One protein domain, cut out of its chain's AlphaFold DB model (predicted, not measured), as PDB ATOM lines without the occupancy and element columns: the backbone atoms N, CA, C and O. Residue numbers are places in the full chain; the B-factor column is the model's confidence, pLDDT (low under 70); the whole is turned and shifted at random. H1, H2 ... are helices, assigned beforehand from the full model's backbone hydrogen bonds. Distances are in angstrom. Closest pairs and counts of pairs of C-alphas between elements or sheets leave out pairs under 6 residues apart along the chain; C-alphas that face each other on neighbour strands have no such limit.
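AT A GLANCE: This is residues 148 to 255 of the 255 residues of an uncharacterized protein of Mytilus galloprovincialis (UniProt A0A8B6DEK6). What shape is it? H1 sits at one end of a helical hairpin, H2 and H3, and a free tail holds H4. How large? The all-helix printed part, 108 residues with four named helices, is extended, with radius of gyration of the C-alphas 20.5 A and spans of 57 by 43 by 22 A.

HOW THE PARTS SIT: Which touch? H1, residues 168 to 177, touches H3, residues 202 to 224; the closest C-alphas, Asn 177 and Ser 219, are 4.9 A apart. H2, residues 180 to 194, makes a hairpin with H3, closest at C-alphas 182 and 215, 7.2 A. H4, residues 246 to 251, touches no helix. Which backbones pair? Every O i to N i+4 pair is within hydrogen-bond range in H2, H3 and H4, and 4 of 6 in H1.

IN THESE COORDINATES: Where does H1 begin? C-alpha 168 is at (115.797, 182.906, 208.295). Where does H3 end? C-alpha 224 is at (122.931, 191.116, 207.993), 32.1 A from C-alpha 202.

THE WHOLE: Any cut? The printed part has no cut; the link H3 to H4 is long. Is confidence low? pLDDT is under 70 at 41 residues.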
ATOM      1  N   ASP A 148     126.384 182.284 178.913       39.00
ATOM      2  CA  ASP A 148     127.380 183.304 179.153       39.00
ATOM      3  C   ASP A 148     126.905 183.917 180.452       39.00
ATOM      4  O   ASP A 148     125.940 184.680 180.471       39.00
ATOM      5  N   MET A 149     127.442 183.389 181.555       35.44
ATOM      6  CA  MET A 149     127.219 183.900 182.887       35.44
ATOM      7  C   MET A 149     127.258 185.400 182.709       35.44
ATOM      8  O   MET A 149     128.317 185.941 182.374       35.44
ATOM      9  N   LEU A 150     126.088 186.031 182.811       35.91
ATOM     10  CA  LEU A 150     125.962 187.464 182.891       35.91
ATOM     11  C   LEU A 150     126.744 187.786 184.152       35.91
ATOM     12  O   LEU A 150     126.225 187.766 185.264       35.91
ATOM     13  N   LYS A 151     128.052 187.974 183.985       34.94
ATOM     14  CA  LYS A 151     128.877 188.684 184.926       34.94
ATOM     15  C   LYS A 151     128.260 190.059 184.877       34.94
ATOM     16  O   LYS A 151     128.475 190.795 183.918       34.94
ATOM     17  N   GLU A 152     127.369 190.286 185.834       33.81
ATOM     18  CA  GLU A 152     126.704 191.537 186.149       33.81
ATOM     19  C   GLU A 152     127.738 192.668 186.144       33.81
ATOM     20  O   GLU A 152     128.279 193.051 187.178       33.81
ATOM     21  N   ASN A 153     128.044 193.206 184.970       35.00
ATOM     22  CA  ASN A 153     128.887 194.377 184.814       35.00
ATOM     23  C   ASN A 153     127.971 195.586 184.671       35.00
ATOM     24  O   ASN A 153     127.936 196.280 183.660       35.00
ATOM     25  N   THR A 154     127.230 195.831 185.743       33.44
ATOM     26  CA  THR A 154     126.880 197.178 186.175       33.44
ATOM     27  C   THR A 154     127.459 197.350 187.568       33.44
ATOM     28  O   THR A 154     126.738 197.396 188.558       33.44
ATOM     29  N   CYS A 155     128.786 197.467 187.658       28.12
ATOM     30  CA  CYS A 155     129.340 198.345 188.675       28.12
ATOM     31  C   CYS A 155     128.981 199.769 188.239       28.12
ATOM     32  O   CYS A 155     129.726 200.454 187.536       28.12
ATOM     33  N   ILE A 156     127.783 200.200 188.640       36.12
ATOM     34  CA  ILE A 156     127.583 201.599 188.987       36.12
ATOM     35  C   ILE A 156     128.759 201.914 189.911       36.12
ATOM     36  O   ILE A 156     128.968 201.209 190.898       36.12
ATOM     37  N   ARG A 157     129.595 202.891 189.545       38.94
ATOM     38  CA  ARG A 157     130.557 203.479 190.479       38.94
ATOM     39  C   ARG A 157     129.757 204.197 191.553       38.94
ATOM     40  O   ARG A 157     129.634 205.410 191.542       38.94
ATOM     41  N   ASN A 158     129.226 203.406 192.458       39.50
ATOM     42  CA  ASN A 158     128.930 203.769 193.808       39.50
ATOM     43  C   ASN A 158     129.603 202.666 194.613       39.50
ATOM     44  O   ASN A 158     129.485 201.485 194.284       39.50
ATOM     45  N   ASN A 159     130.297 203.033 195.684       46.12
ATOM     46  CA  ASN A 159     130.468 202.118 196.803       46.12
ATOM     47  C   ASN A 159     129.070 201.888 197.402       46.12
ATOM     48  O   ASN A 159     128.762 202.378 198.485       46.12
ATOM     49  N   GLU A 160     128.182 201.258 196.630       51.81
ATOM     50  CA  GLU A 160     126.817 200.963 197.016       51.81
ATOM     51  C   GLU A 160     126.925 199.856 198.050       51.81
ATOM     52  O   GLU A 160     127.257 198.701 197.778       51.81
ATOM     53  N   LYS A 161     126.764 200.299 199.288       68.00
ATOM     54  CA  LYS A 161     126.609 199.465 200.457       68.00
ATOM     55  C   LYS A 161     125.270 198.757 200.313       68.00
ATOM     56  O   LYS A 161     124.230 199.408 200.362       68.00
ATOM     57  N   TYR A 162     125.296 197.445 200.124       79.19
ATOM     58  CA  TYR A 162     124.076 196.644 200.156       79.19
ATOM     59  C   TYR A 162     123.974 195.919 201.487       79.19
ATOM     60  O   TYR A 162     124.970 195.410 202.006       79.19
ATOM     61  N   ILE A 163     122.754 195.835 202.007       86.00
ATOM     62  CA  ILE A 163     122.456 195.007 203.169       86.00
ATOM     63  C   ILE A 163     122.560 193.536 202.755       86.00
ATOM     64  O   ILE A 163     122.106 193.142 201.675       86.00
ATOM     65  N   GLY A 164     123.186 192.719 203.601       84.62
ATOM     66  CA  GLY A 164     123.292 191.280 203.386       84.62
ATOM     67  C   GLY A 164     121.925 190.614 203.175       84.62
ATOM     68  O   GLY A 164     120.903 191.055 203.696       84.62
ATOM     69  N   LYS A 165     121.901 189.522 202.401       86.69
ATOM     70  CA  LYS A 165     120.664 188.774 202.121       86.69
ATOM     71  C   LYS A 165     119.995 188.299 203.417       86.69
ATOM     72  O   LYS A 165     120.689 187.887 204.349       86.69
ATOM     73  N   TRP A 166     118.661 188.292 203.423       90.94
ATOM     74  CA  TRP A 166     117.862 187.741 204.520       90.94
ATOM     75  C   TRP A 166     118.266 186.295 204.825       90.94
ATOM     76  O   TRP A 166     118.413 185.469 203.921       90.94
ATOM     77  N   LYS A 167     118.422 186.001 206.115       89.69
ATOM     78  CA  LYS A 167     118.762 184.683 206.655       89.69
ATOM     79  C   LYS A 167     117.725 184.320 207.705       89.69
ATOM     80  O   LYS A 167     117.627 185.009 208.719       89.69
ATOM     81  N   HIS A 168     116.936 183.279 207.448       90.56
ATOM     82  CA  HIS A 168     115.797 182.906 208.295       90.56
ATOM     83  C   HIS A 168     116.222 182.639 209.749       90.56
ATOM     84  O   HIS A 168     115.533 183.029 210.695       90.56
ATOM     85  N   GLU A 169     117.402 182.050 209.927       94.25
ATOM     86  CA  GLU A 169     118.035 181.777 211.215       94.25
ATOM     87  C   GLU A 169     118.342 183.037 212.047       94.25
ATOM     88  O   GLU A 169     118.457 182.938 213.261       94.25
ATOM     89  N   LYS A 170     118.412 184.223 211.426       94.06
ATOM     90  CA  LYS A 170     118.653 185.515 212.095       94.06
ATOM     91  C   LYS A 170     117.383 186.344 212.317       94.06
ATOM     92  O   LYS A 170     117.453 187.530 212.635       94.06
ATOM     93  N   SER A 171     116.202 185.758 212.130       93.31
ATOM     94  CA  SER A 171     114.929 186.483 212.260       93.31
ATOM     95  C   SER A 171     114.682 187.039 213.670       93.31
ATOM     96  O   SER A 171     114.090 188.111 213.811       93.31
ATOM     97  N   THR A 172     115.151 186.351 214.715       95.81
ATOM     98  CA  THR A 172     115.107 186.833 216.105       95.81
ATOM     99  C   THR A 172     116.013 188.039 216.311       95.81
ATOM    100  O   THR A 172     115.584 189.027 216.904       95.81
ATOM    101  N   ASP A 173     117.222 187.992 215.752       95.12
ATOM    102  CA  ASP A 173     118.214 189.061 215.861       95.12
ATOM    103  C   ASP A 173     117.714 190.324 215.156       95.12
ATOM    104  O   ASP A 173     117.749 191.411 215.731       95.12
ATOM    105  N   PHE A 174     117.123 190.166 213.967       96.62
ATOM    106  CA  PHE A 174     116.455 191.253 213.252       96.62
ATOM    107  C   PHE A 174     115.374 191.921 214.102       96.62
ATOM    108  O   PHE A 174     115.355 193.140 214.238       96.62
ATOM    109  N   LYS A 175     114.494 191.139 214.737       95.31
ATOM    110  CA  LYS A 175     113.462 191.697 215.624       95.31
ATOM    111  C   LYS A 175     114.067 192.431 216.821       95.31
ATOM    112  O   LYS A 175     113.527 193.455 217.228       95.31
ATOM    113  N   SER A 176     115.165 191.921 217.377       95.69
ATOM    114  CA  SER A 176     115.850 192.552 218.511       95.69
ATOM    115  C   SER A 176     116.584 193.845 218.138       95.69
ATOM    116  O   SER A 176     116.726 194.722 218.984       95.69
ATOM    117  N   ASN A 177     116.991 193.988 216.874       96.50
ATOM    118  CA  ASN A 177     117.714 195.151 216.357       96.50
ATOM    119  C   ASN A 177     116.804 196.309 215.916       96.50
ATOM    120  O   ASN A 177     117.312 197.392 215.613       96.50
ATOM    121  N   ILE A 178     115.478 196.110 215.894       96.69
ATOM    122  CA  ILE A 178     114.511 197.190 215.660       96.69
ATOM    123  C   ILE A 178     114.587 198.171 216.831       96.69
ATOM    124  O   ILE A 178     114.325 197.802 217.979       96.69
ATOM    125  N   ASN A 179     114.933 199.425 216.535       93.94
ATOM    126  CA  ASN A 179     115.014 200.470 217.546       93.94
ATOM    127  C   ASN A 179     113.606 200.829 218.038       93.94
ATOM    128  O   ASN A 179     112.820 201.436 217.315       93.94
ATOM    129  N   ARG A 180     113.280 200.435 219.273       94.00
ATOM    130  CA  ARG A 180     111.957 200.682 219.857       94.00
ATOM    131  C   ARG A 180     111.696 202.158 220.130       94.00
ATOM    132  O   ARG A 180     110.541 202.555 220.056       94.00
ATOM    133  N   ASP A 181     112.731 202.940 220.409       95.00
ATOM    134  CA  ASP A 181     112.577 204.367 220.682       95.00
ATOM    135  C   ASP A 181     112.162 205.099 219.398       95.00
ATOM    136  O   ASP A 181     111.143 205.776 219.389       95.00
ATOM    137  N   GLU A 182     112.823 204.815 218.270       94.56
ATOM    138  CA  GLU A 182     112.429 205.355 216.955       94.56
ATOM    139  C   GLU A 182     111.023 204.911 216.523       94.56
ATOM    140  O   GLU A 182     110.289 205.671 215.893       94.56
ATOM    141  N   VAL A 183     110.622 203.682 216.870       94.38
ATOM    142  CA  VAL A 183     109.251 203.207 216.631       94.38
ATOM    143  C   VAL A 183     108.248 203.999 217.469       94.38
ATOM    144  O   VAL A 183     107.195 204.369 216.956       94.38
ATOM    145  N   ASN A 184     108.554 204.274 218.737       94.62
ATOM    146  CA  ASN A 184     107.680 205.052 219.613       94.62
ATOM    147  C   ASN A 184     107.584 206.521 219.172       94.62
ATOM    148  O   ASN A 184     106.492 207.091 219.204       94.62
ATOM    149  N   ASP A 185     108.688 207.111 218.709       93.31
ATOM    150  CA  ASP A 185     108.713 208.467 218.152       93.31
ATOM    151  C   ASP A 185     107.845 208.553 216.890       93.31
ATOM    152  O   ASP A 185     107.002 209.443 216.762       93.31
ATOM    153  N   LEU A 186     107.972 207.572 215.987       93.56
ATOM    154  CA  LEU A 186     107.135 207.476 214.792       93.56
ATOM    155  C   LEU A 186     105.653 207.300 215.146       93.56
ATOM    156  O   LEU A 186     104.797 207.938 214.537       93.56
ATOM    157  N   LEU A 187     105.336 206.445 216.120       93.50
ATOM    158  CA  LEU A 187     103.961 206.252 216.583       93.50
ATOM    159  C   LEU A 187     103.378 207.546 217.157       93.50
ATOM    160  O   LEU A 187     102.237 207.877 216.848       93.50
ATOM    161  N   SER A 188     104.161 208.293 217.936       90.38
ATOM    162  CA  SER A 188     103.742 209.585 218.491       90.38
ATOM    163  C   SER A 188     103.460 210.595 217.379       90.38
ATOM    164  O   SER A 188     102.406 211.222 217.369       90.38
ATOM    165  N   HIS A 189     104.336 210.664 216.373       87.75
ATOM    166  CA  HIS A 189     104.149 211.527 215.209       87.75
ATOM    167  C   HIS A 189     102.898 211.165 214.387       87.75
ATOM    168  O   HIS A 189     102.152 212.042 213.956       87.75
ATOM    169  N   ILE A 190     102.621 209.868 214.207       90.19
ATOM    170  CA  ILE A 190     101.402 209.396 213.529       90.19
ATOM    171  C   ILE A 190     100.149 209.801 214.314       90.19
ATOM    172  O   ILE A 190      99.169 210.218 213.700       90.19
ATOM    173  N   LEU A 191     100.169 209.691 215.646       88.62
ATOM    174  CA  LEU A 191      99.041 210.085 216.495       88.62
ATOM    175  C   LEU A 191      98.786 211.599 216.430       88.62
ATOM    176  O   LEU A 191      97.643 212.011 216.262       88.62
ATOM    177  N   GLU A 192      99.838 212.419 216.451       85.44
ATOM    178  CA  GLU A 192      99.724 213.878 216.306       85.44
ATOM    179  C   GLU A 192      99.126 214.303 214.955       85.44
ATOM    180  O   GLU A 192      98.348 215.257 214.889       85.44
ATOM    181  N   ILE A 193      99.477 213.602 213.873       84.44
ATOM    182  CA  ILE A 193      98.896 213.830 212.543       84.44
ATOM    183  C   ILE A 193      97.449 213.324 212.486       84.44
ATOM    184  O   ILE A 193      96.597 213.957 211.866       84.44
ATOM    185  N   HIS A 194      97.156 212.188 213.124       81.00
ATOM    186  CA  HIS A 194      95.814 211.612 213.149       81.00
ATOM    187  C   HIS A 194      94.798 212.533 213.838       81.00
ATOM    188  O   HIS A 194      93.672 212.666 213.353       81.00
ATOM    189  N   ASP A 195      95.213 213.202 214.913       82.12
ATOM    190  CA  ASP A 195      94.371 214.132 215.674       82.12
ATOM    191  C   ASP A 195      94.058 215.435 214.908       82.12
ATOM    192  O   ASP A 195      93.132 216.164 215.271       82.12
ATOM    193  N   ASP A 196      94.776 215.719 213.816       79.06
ATOM    194  CA  ASP A 196      94.545 216.876 212.953       79.06
ATOM    195  C   ASP A 196      94.593 216.482 211.470       79.06
ATOM    196  O   ASP A 196      95.583 216.688 210.766       79.06
ATOM    197  N   ILE A 197      93.465 215.958 210.975       75.69
ATOM    198  CA  ILE A 197      93.257 215.525 209.580       75.69
ATOM    199  C   ILE A 197      93.675 216.587 208.548       75.69
ATOM    200  O   ILE A 197      94.042 216.232 207.428       75.69
ATOM    201  N   SER A 198      93.663 217.878 208.900       77.75
ATOM    202  CA  SER A 198      94.091 218.948 207.988       77.75
ATOM    203  C   SER A 198      95.592 218.921 207.663       77.75
ATOM    204  O   SER A 198      96.012 219.519 206.672       77.75
ATOM    205  N   LYS A 199      96.392 218.196 208.458       74.31
ATOM    206  CA  LYS A 199      97.835 217.990 208.265       74.31
ATOM    207  C   LYS A 199      98.177 216.752 207.436       74.31
ATOM    208  O   LYS A 199      99.347 216.542 207.126       74.31
ATOM    209  N   VAL A 200      97.185 215.937 207.075       84.25
ATOM    210  CA  VAL A 200      97.401 214.746 206.252       84.25
ATOM    211  C   VAL A 200      97.485 215.160 204.785       84.25
ATOM    212  O   VAL A 200      96.476 215.339 204.105       84.25
ATOM    213  N   ASP A 201      98.710 215.292 204.285       85.00
ATOM    214  CA  ASP A 201      99.006 215.490 202.868       85.00
ATOM    215  C   ASP A 201      99.961 214.408 202.323       85.00
ATOM    216  O   ASP A 201     100.457 213.544 203.053       85.00
ATOM    217  N   GLN A 202     100.250 214.443 201.022       83.56
ATOM    218  CA  GLN A 202     101.175 213.491 200.400       83.56
ATOM    219  C   GLN A 202     102.580 213.523 201.032       83.56
ATOM    220  O   GLN A 202     103.260 212.497 201.058       83.56
ATOM    221  N   ASN A 203     103.026 214.676 201.538       87.31
ATOM    222  CA  ASN A 203     104.347 214.812 202.145       87.31
ATOM    223  C   ASN A 203     104.401 214.098 203.495       87.31
ATOM    224  O   ASN A 203     105.340 213.344 203.728       87.31
ATOM    225  N   SER A 204     103.363 214.254 204.320       85.44
ATOM    226  CA  SER A 204     103.237 213.569 205.610       85.44
ATOM    227  C   SER A 204     103.260 212.041 205.450       85.44
ATOM    228  O   SER A 204     103.984 211.340 206.159       85.44
ATOM    229  N   VAL A 205     102.563 211.510 204.437       87.62
ATOM    230  CA  VAL A 205     102.578 210.074 204.118       87.62
ATOM    231  C   VAL A 205     103.969 209.631 203.656       87.62
ATOM    232  O   VAL A 205     104.474 208.604 204.113       87.62
ATOM    233  N   ASN A 206     104.614 210.403 202.779       88.81
ATOM    234  CA  ASN A 206     105.961 210.095 202.296       88.81
ATOM    235  C   ASN A 206     106.997 210.096 203.432       88.81
ATOM    236  O   ASN A 206     107.901 209.257 203.436       88.81
ATOM    237  N   GLU A 207     106.871 211.010 204.393       90.88
ATOM    238  CA  GLU A 207     107.740 211.092 205.567       90.88
ATOM    239  C   GLU A 207     107.575 209.863 206.469       90.88
ATOM    240  O   GLU A 207     108.565 209.203 206.793       90.88
ATOM    241  N   ILE A 208     106.332 209.470 206.772       91.50
ATOM    242  CA  ILE A 208     106.038 208.247 207.533       91.50
ATOM    243  C   ILE A 208     106.645 207.020 206.839       91.50
ATOM    244  O   ILE A 208     107.341 206.229 207.476       91.50
ATOM    245  N   VAL A 209     106.438 206.869 205.526       91.69
ATOM    246  CA  VAL A 209     106.998 205.749 204.750       91.69
ATOM    247  C   VAL A 209     108.527 205.757 204.784       91.69
ATOM    248  O   VAL A 209     109.146 204.701 204.944       91.69
ATOM    249  N   THR A 210     109.143 206.934 204.671       92.25
ATOM    250  CA  THR A 210     110.602 207.093 204.749       92.25
ATOM    251  C   THR A 210     111.125 206.649 206.114       92.25
ATOM    252  O   THR A 210     112.094 205.890 206.178       92.25
ATOM    253  N   ASN A 211     110.447 207.033 207.196       92.56
ATOM    254  CA  ASN A 211     110.826 206.675 208.562       92.56
ATOM    255  C   ASN A 211     110.659 205.176 208.839       92.56
ATOM    256  O   ASN A 211     111.587 204.547 209.347       92.56
ATOM    257  N   VAL A 212     109.538 204.566 208.427       95.25
ATOM    258  CA  VAL A 212     109.347 203.103 208.517       95.25
ATOM    259  C   VAL A 212     110.454 202.372 207.763       95.25
ATOM    260  O   VAL A 212     111.065 201.440 208.286       95.25
ATOM    261  N   THR A 213     110.733 202.810 206.534       93.81
ATOM    262  CA  THR A 213     111.761 202.198 205.689       93.81
ATOM    263  C   THR A 213     113.127 202.281 206.360       93.81
ATOM    264  O   THR A 213     113.832 201.277 206.423       93.81
ATOM    265  N   LYS A 214     113.479 203.443 206.919       94.00
ATOM    266  CA  LYS A 214     114.739 203.649 207.637       94.00
ATOM    267  C   LYS A 214     114.878 202.708 208.836       94.00
ATOM    268  O   LYS A 214     115.872 201.995 208.909       94.00
ATOM    269  N   ILE A 215     113.868 202.623 209.706       96.06
ATOM    270  CA  ILE A 215     113.886 201.738 210.888       96.06
ATOM    271  C   ILE A 215     114.151 200.279 210.480       96.06
ATOM    272  O   ILE A 215     114.945 199.567 211.106       96.06
ATOM    273  N   LEU A 216     113.492 199.819 209.410       95.69
ATOM    274  CA  LEU A 216     113.653 198.455 208.908       95.69
ATOM    275  C   LEU A 216     115.032 198.228 208.277       95.69
ATOM    276  O   LEU A 216     115.637 197.179 208.514       95.69
ATOM    277  N   LEU A 217     115.537 199.192 207.502       92.62
ATOM    278  CA  LEU A 217     116.863 199.120 206.888       92.62
ATOM    279  C   LEU A 217     117.972 199.143 207.942       92.62
ATOM    280  O   LEU A 217     118.866 198.306 207.871       92.62
ATOM    281  N   ASP A 218     117.882 200.001 208.955       94.00
ATOM    282  CA  ASP A 218     118.882 200.104 210.023       94.00
ATOM    283  C   ASP A 218     118.949 198.807 210.846       94.00
ATOM    284  O   ASP A 218     120.031 198.311 211.182       94.00
ATOM    285  N   SER A 219     117.794 198.191 211.126       95.69
ATOM    286  CA  SER A 219     117.749 196.869 211.760       95.69
ATOM    287  C   SER A 219     118.352 195.778 210.863       95.69
ATOM    288  O   SER A 219     119.109 194.910 211.323       95.69
ATOM    289  N   ALA A 220     118.058 195.823 209.562       93.62
ATOM    290  CA  ALA A 220     118.587 194.867 208.600       93.62
ATOM    291  C   ALA A 220     120.112 195.017 208.450       93.62
ATOM    292  O   ALA A 220     120.822 194.012 208.448       93.62
ATOM    293  N   GLU A 221     120.634 196.244 208.416       93.50
ATOM    294  CA  GLU A 221     122.066 196.541 208.367       93.50
ATOM    295  C   GLU A 221     122.793 195.982 209.595       93.50
ATOM    296  O   GLU A 221     123.786 195.266 209.447       93.50
ATOM    297  N   LYS A 222     122.252 196.202 210.803       94.19
ATOM    298  CA  LYS A 222     122.796 195.625 212.047       94.19
ATOM    299  C   LYS A 222     122.810 194.094 212.033       94.19
ATOM    300  O   LYS A 222     123.727 193.473 212.565       94.19
ATOM    301  N   THR A 223     121.804 193.473 211.420       95.38
ATOM    302  CA  THR A 223     121.613 192.013 211.470       95.38
ATOM    303  C   THR A 223     122.410 191.265 210.403       95.38
ATOM    304  O   THR A 223     123.017 190.213 210.663       95.38
ATOM    305  N   PHE A 224     122.390 191.782 209.176       93.06
ATOM    306  CA  PHE A 224     122.931 191.116 207.993       93.06
ATOM    307  C   PHE A 224     124.254 191.722 207.520       93.06
ATOM    308  O   PHE A 224     124.942 191.094 206.713       93.06
ATOM    309  N   GLY A 225     124.643 192.874 208.074       89.56
ATOM    310  CA  GLY A 225     125.853 193.599 207.717       89.56
ATOM    311  C   GLY A 225     125.758 194.280 206.356       89.56
ATOM    312  O   GLY A 225     124.818 194.076 205.584       89.56
ATOM    313  N   VAL A 226     126.787 195.067 206.057       85.44
ATOM    314  CA  VAL A 226     126.963 195.743 204.771       85.44
ATOM    315  C   VAL A 226     127.997 195.010 203.930       85.44
ATOM    316  O   VAL A 226     129.086 194.699 204.409       85.44
ATOM    317  N   VAL A 227     127.681 194.787 202.658       79.00
ATOM    318  CA  VAL A 227     128.593 194.191 201.676       79.00
ATOM    319  C   VAL A 227     129.030 195.253 200.665       79.00
ATOM    320  O   VAL A 227     128.190 195.950 200.095       79.00
ATOM    321  N   THR A 228     130.340 195.351 200.418       65.06
ATOM    322  CA  THR A 228     130.946 196.198 199.374       65.06
ATOM    323  C   THR A 228     131.562 195.330 198.269       65.06
ATOM    324  O   THR A 228     132.280 194.373 198.562       65.06
ATOM    325  N   LYS A 229     131.301 195.643 196.991       55.41
ATOM    326  CA  LYS A 229     131.979 195.019 195.834       55.41
ATOM    327  C   LYS A 229     133.196 195.873 195.437       55.41
ATOM    328  O   LYS A 229     133.010 196.989 194.966       55.41
ATOM    329  N   ASP A 230     134.415 195.342 195.558       44.56
ATOM    330  CA  ASP A 230     135.628 195.978 195.016       44.56
ATOM    331  C   ASP A 230     135.874 195.544 193.561       44.56
ATOM    332  O   ASP A 230     136.002 194.352 193.270       44.56
ATOM    333  N   CYS A 231     135.992 196.499 192.634       41.94
ATOM    334  CA  CYS A 231     136.319 196.229 191.228       41.94
ATOM    335  C   CYS A 231     137.691 196.821 190.851       41.94
ATOM    336  O   CYS A 231     137.912 198.026 190.965       41.94
ATOM    337  N   ARG A 232     138.623 195.982 190.366       36.25
ATOM    338  CA  ARG A 232     139.914 196.418 189.796       36.25
ATOM    339  C   ARG A 232     139.708 196.993 188.387       36.25
ATOM    340  O   ARG A 232     139.034 196.389 187.562       36.25
ATOM    341  N   ASN A 233     140.300 198.164 188.148       34.00
ATOM    342  CA  ASN A 233     140.116 199.009 186.964       34.00
ATOM    343  C   ASN A 233     140.710 198.417 185.669       34.00
ATOM    344  O   ASN A 233     141.891 198.078 185.631       34.00
ATOM    345  N   SER A 234     139.957 198.478 184.568       30.03
ATOM    346  CA  SER A 234     140.504 198.609 183.208       30.03
ATOM    347  C   SER A 234     139.611 199.549 182.392       30.03
ATOM    348  O   SER A 234     138.392 199.533 182.542       30.03
ATOM    349  N   LYS A 235     140.252 200.426 181.619       32.00
ATOM    350  CA  LYS A 235     139.715 201.669 181.051       32.00
ATOM    351  C   LYS A 235     138.642 201.477 179.963       32.00
ATOM    352  O   LYS A 235     138.760 200.579 179.143       32.00
ATOM    353  N   GLU A 236     137.655 202.377 180.032       40.69
ATOM    354  CA  GLU A 236     136.954 203.146 178.977       40.69
ATOM    355  C   GLU A 236     136.725 202.537 177.582       40.69
ATOM    356  O   GLU A 236     137.670 202.247 176.865       40.69
ATOM    357  N   GLU A 237     135.459 202.522 177.140       33.97
ATOM    358  CA  GLU A 237     134.909 203.529 176.205       33.97
ATOM    359  C   GLU A 237     133.362 203.480 176.195       33.97
ATOM    360  O   GLU A 237     132.748 202.415 176.224       33.97
ATOM    361  N   TYR A 238     132.723 204.653 176.241       42.19
ATOM    362  CA  TYR A 238     131.269 204.849 176.351       42.19
ATOM    363  C   TYR A 238     130.563 204.778 174.990       42.19
ATOM    364  O   TYR A 238     131.092 205.310 174.022       42.19
ATOM    365  N   ASN A 239     129.311 204.281 174.948       40.84
ATOM    366  CA  ASN A 239     128.284 204.843 174.053       40.84
ATOM    367  C   ASN A 239     126.813 204.522 174.430       40.84
ATOM    368  O   ASN A 239     126.499 203.498 175.032       40.84
ATOM    369  N   ASN A 240     125.947 205.483 174.074       52.41
ATOM    370  CA  ASN A 240     124.518 205.708 174.367       52.41
ATOM    371  C   ASN A 240     123.540 204.520 174.199       52.41
ATOM    372  O   ASN A 240     123.613 203.781 173.223       52.41
ATOM    373  N   LYS A 241     122.520 204.425 175.074       53.03
ATOM    374  CA  LYS A 241     121.349 203.533 174.900       53.03
ATOM    375  C   LYS A 241     120.136 204.306 174.356       53.03
ATOM    376  O   LYS A 241     119.673 205.241 175.001       53.03
ATOM    377  N   GLU A 242     119.607 203.881 173.204       53.72
ATOM    378  CA  GLU A 242     118.521 204.549 172.451       53.72
ATOM    379  C   GLU A 242     117.109 204.410 173.061       53.72
ATOM    380  O   GLU A 242     116.245 205.243 172.813       53.72
ATOM    381  N   TRP A 243     116.848 203.380 173.869       54.78
ATOM    382  CA  TRP A 243     115.481 202.956 174.227       54.78
ATOM    383  C   TRP A 243     114.896 203.589 175.501       54.78
ATOM    384  O   TRP A 243     113.748 203.325 175.849       54.78
ATOM    385  N   PHE A 244     115.657 204.420 176.216       56.09
ATOM    386  CA  PHE A 244     115.165 205.149 177.389       56.09
ATOM    387  C   PHE A 244     115.686 206.578 177.352       56.09
ATOM    388  O   PHE A 244     116.718 206.917 177.938       56.09
ATOM    389  N   ASN A 245     114.983 207.402 176.585       71.12
ATOM    390  CA  ASN A 245     115.396 208.764 176.313       71.12
ATOM    391  C   ASN A 245     114.767 209.757 177.305       71.12
ATOM    392  O   ASN A 245     114.051 209.411 178.253       71.12
ATOM    393  N   HIS A 246     115.088 211.029 177.100       61.62
ATOM    394  CA  HIS A 246     114.599 212.120 177.930       61.62
ATOM    395  C   HIS A 246     113.059 212.197 177.949       61.62
ATOM    396  O   HIS A 246     112.475 212.551 178.977       61.62
ATOM    397  N   ASP A 247     112.389 211.815 176.864       66.31
ATOM    398  CA  ASP A 247     110.930 211.868 176.765       66.31
ATOM    399  C   ASP A 247     110.274 210.814 177.662       66.31
ATOM    400  O   ASP A 247     109.341 211.133 178.400       66.31
ATOM    401  N   CYS A 248     110.845 209.604 177.732       69.19
ATOM    402  CA  CYS A 248     110.427 208.573 178.690       69.19
ATOM    403  C   CYS A 248     110.538 209.062 180.147       69.19
ATOM    404  O   CYS A 248     109.652 208.806 180.966       69.19
ATOM    405  N   LYS A 249     111.604 209.810 180.476       64.31
ATOM    406  CA  LYS A 249     111.779 210.416 181.809       64.31
ATOM    407  C   LYS A 249     110.750 211.507 182.108       64.31
ATOM    408  O   LYS A 249     110.348 211.641 183.262       64.31
ATOM    409  N   ASN A 250     110.341 212.287 181.112       67.94
ATOM    410  CA  ASN A 250     109.394 213.386 181.298       67.94
ATOM    411  C   ASN A 250     107.949 212.901 181.430       67.94
ATOM    412  O   ASN A 250     107.228 213.402 182.290       67.94
ATOM    413  N   SER A 251     107.537 211.912 180.635       63.56
ATOM    414  CA  SER A 251     106.181 211.350 180.703       63.56
ATOM    415  C   SER A 251     105.894 210.704 182.059       63.56
ATOM    416  O   SER A 251     104.809 210.871 182.601       63.56
ATOM    417  N   ARG A 252     106.898 210.062 182.672       58.09
ATOM    418  CA  ARG A 252     106.784 209.483 184.019       58.09
ATOM    419  C   ARG A 252     106.588 210.523 185.130       58.09
ATOM    420  O   ARG A 252     106.071 210.179 186.179       58.09
ATOM    421  N   LYS A 253     107.005 211.777 184.927       59.72
ATOM    422  CA  LYS A 253     106.806 212.865 185.903       59.72
ATOM    423  C   LYS A 253     105.429 213.532 185.792       59.72
ATOM    424  O   LYS A 253     105.146 214.441 186.562       59.72
ATOM    425  N   ARG A 254     104.636 213.160 184.784       52.47
ATOM    426  CA  ARG A 254     103.308 213.725 184.493       52.47
ATOM    427  C   ARG A 254     102.158 212.754 184.800       52.47
ATOM    428  O   ARG A 254     101.016 213.095 184.514       52.47
ATOM    429  N   LEU A 255     102.476 211.574 185.333       41.22
ATOM    430  CA  LEU A 255     101.546 210.621 185.943       41.22
ATOM    431  C   LEU A 255     101.652 210.764 187.460       41.22
ATOM    432  O   LEU A 255     100.598 210.650 188.114       41.22
TER     433      LEU A 255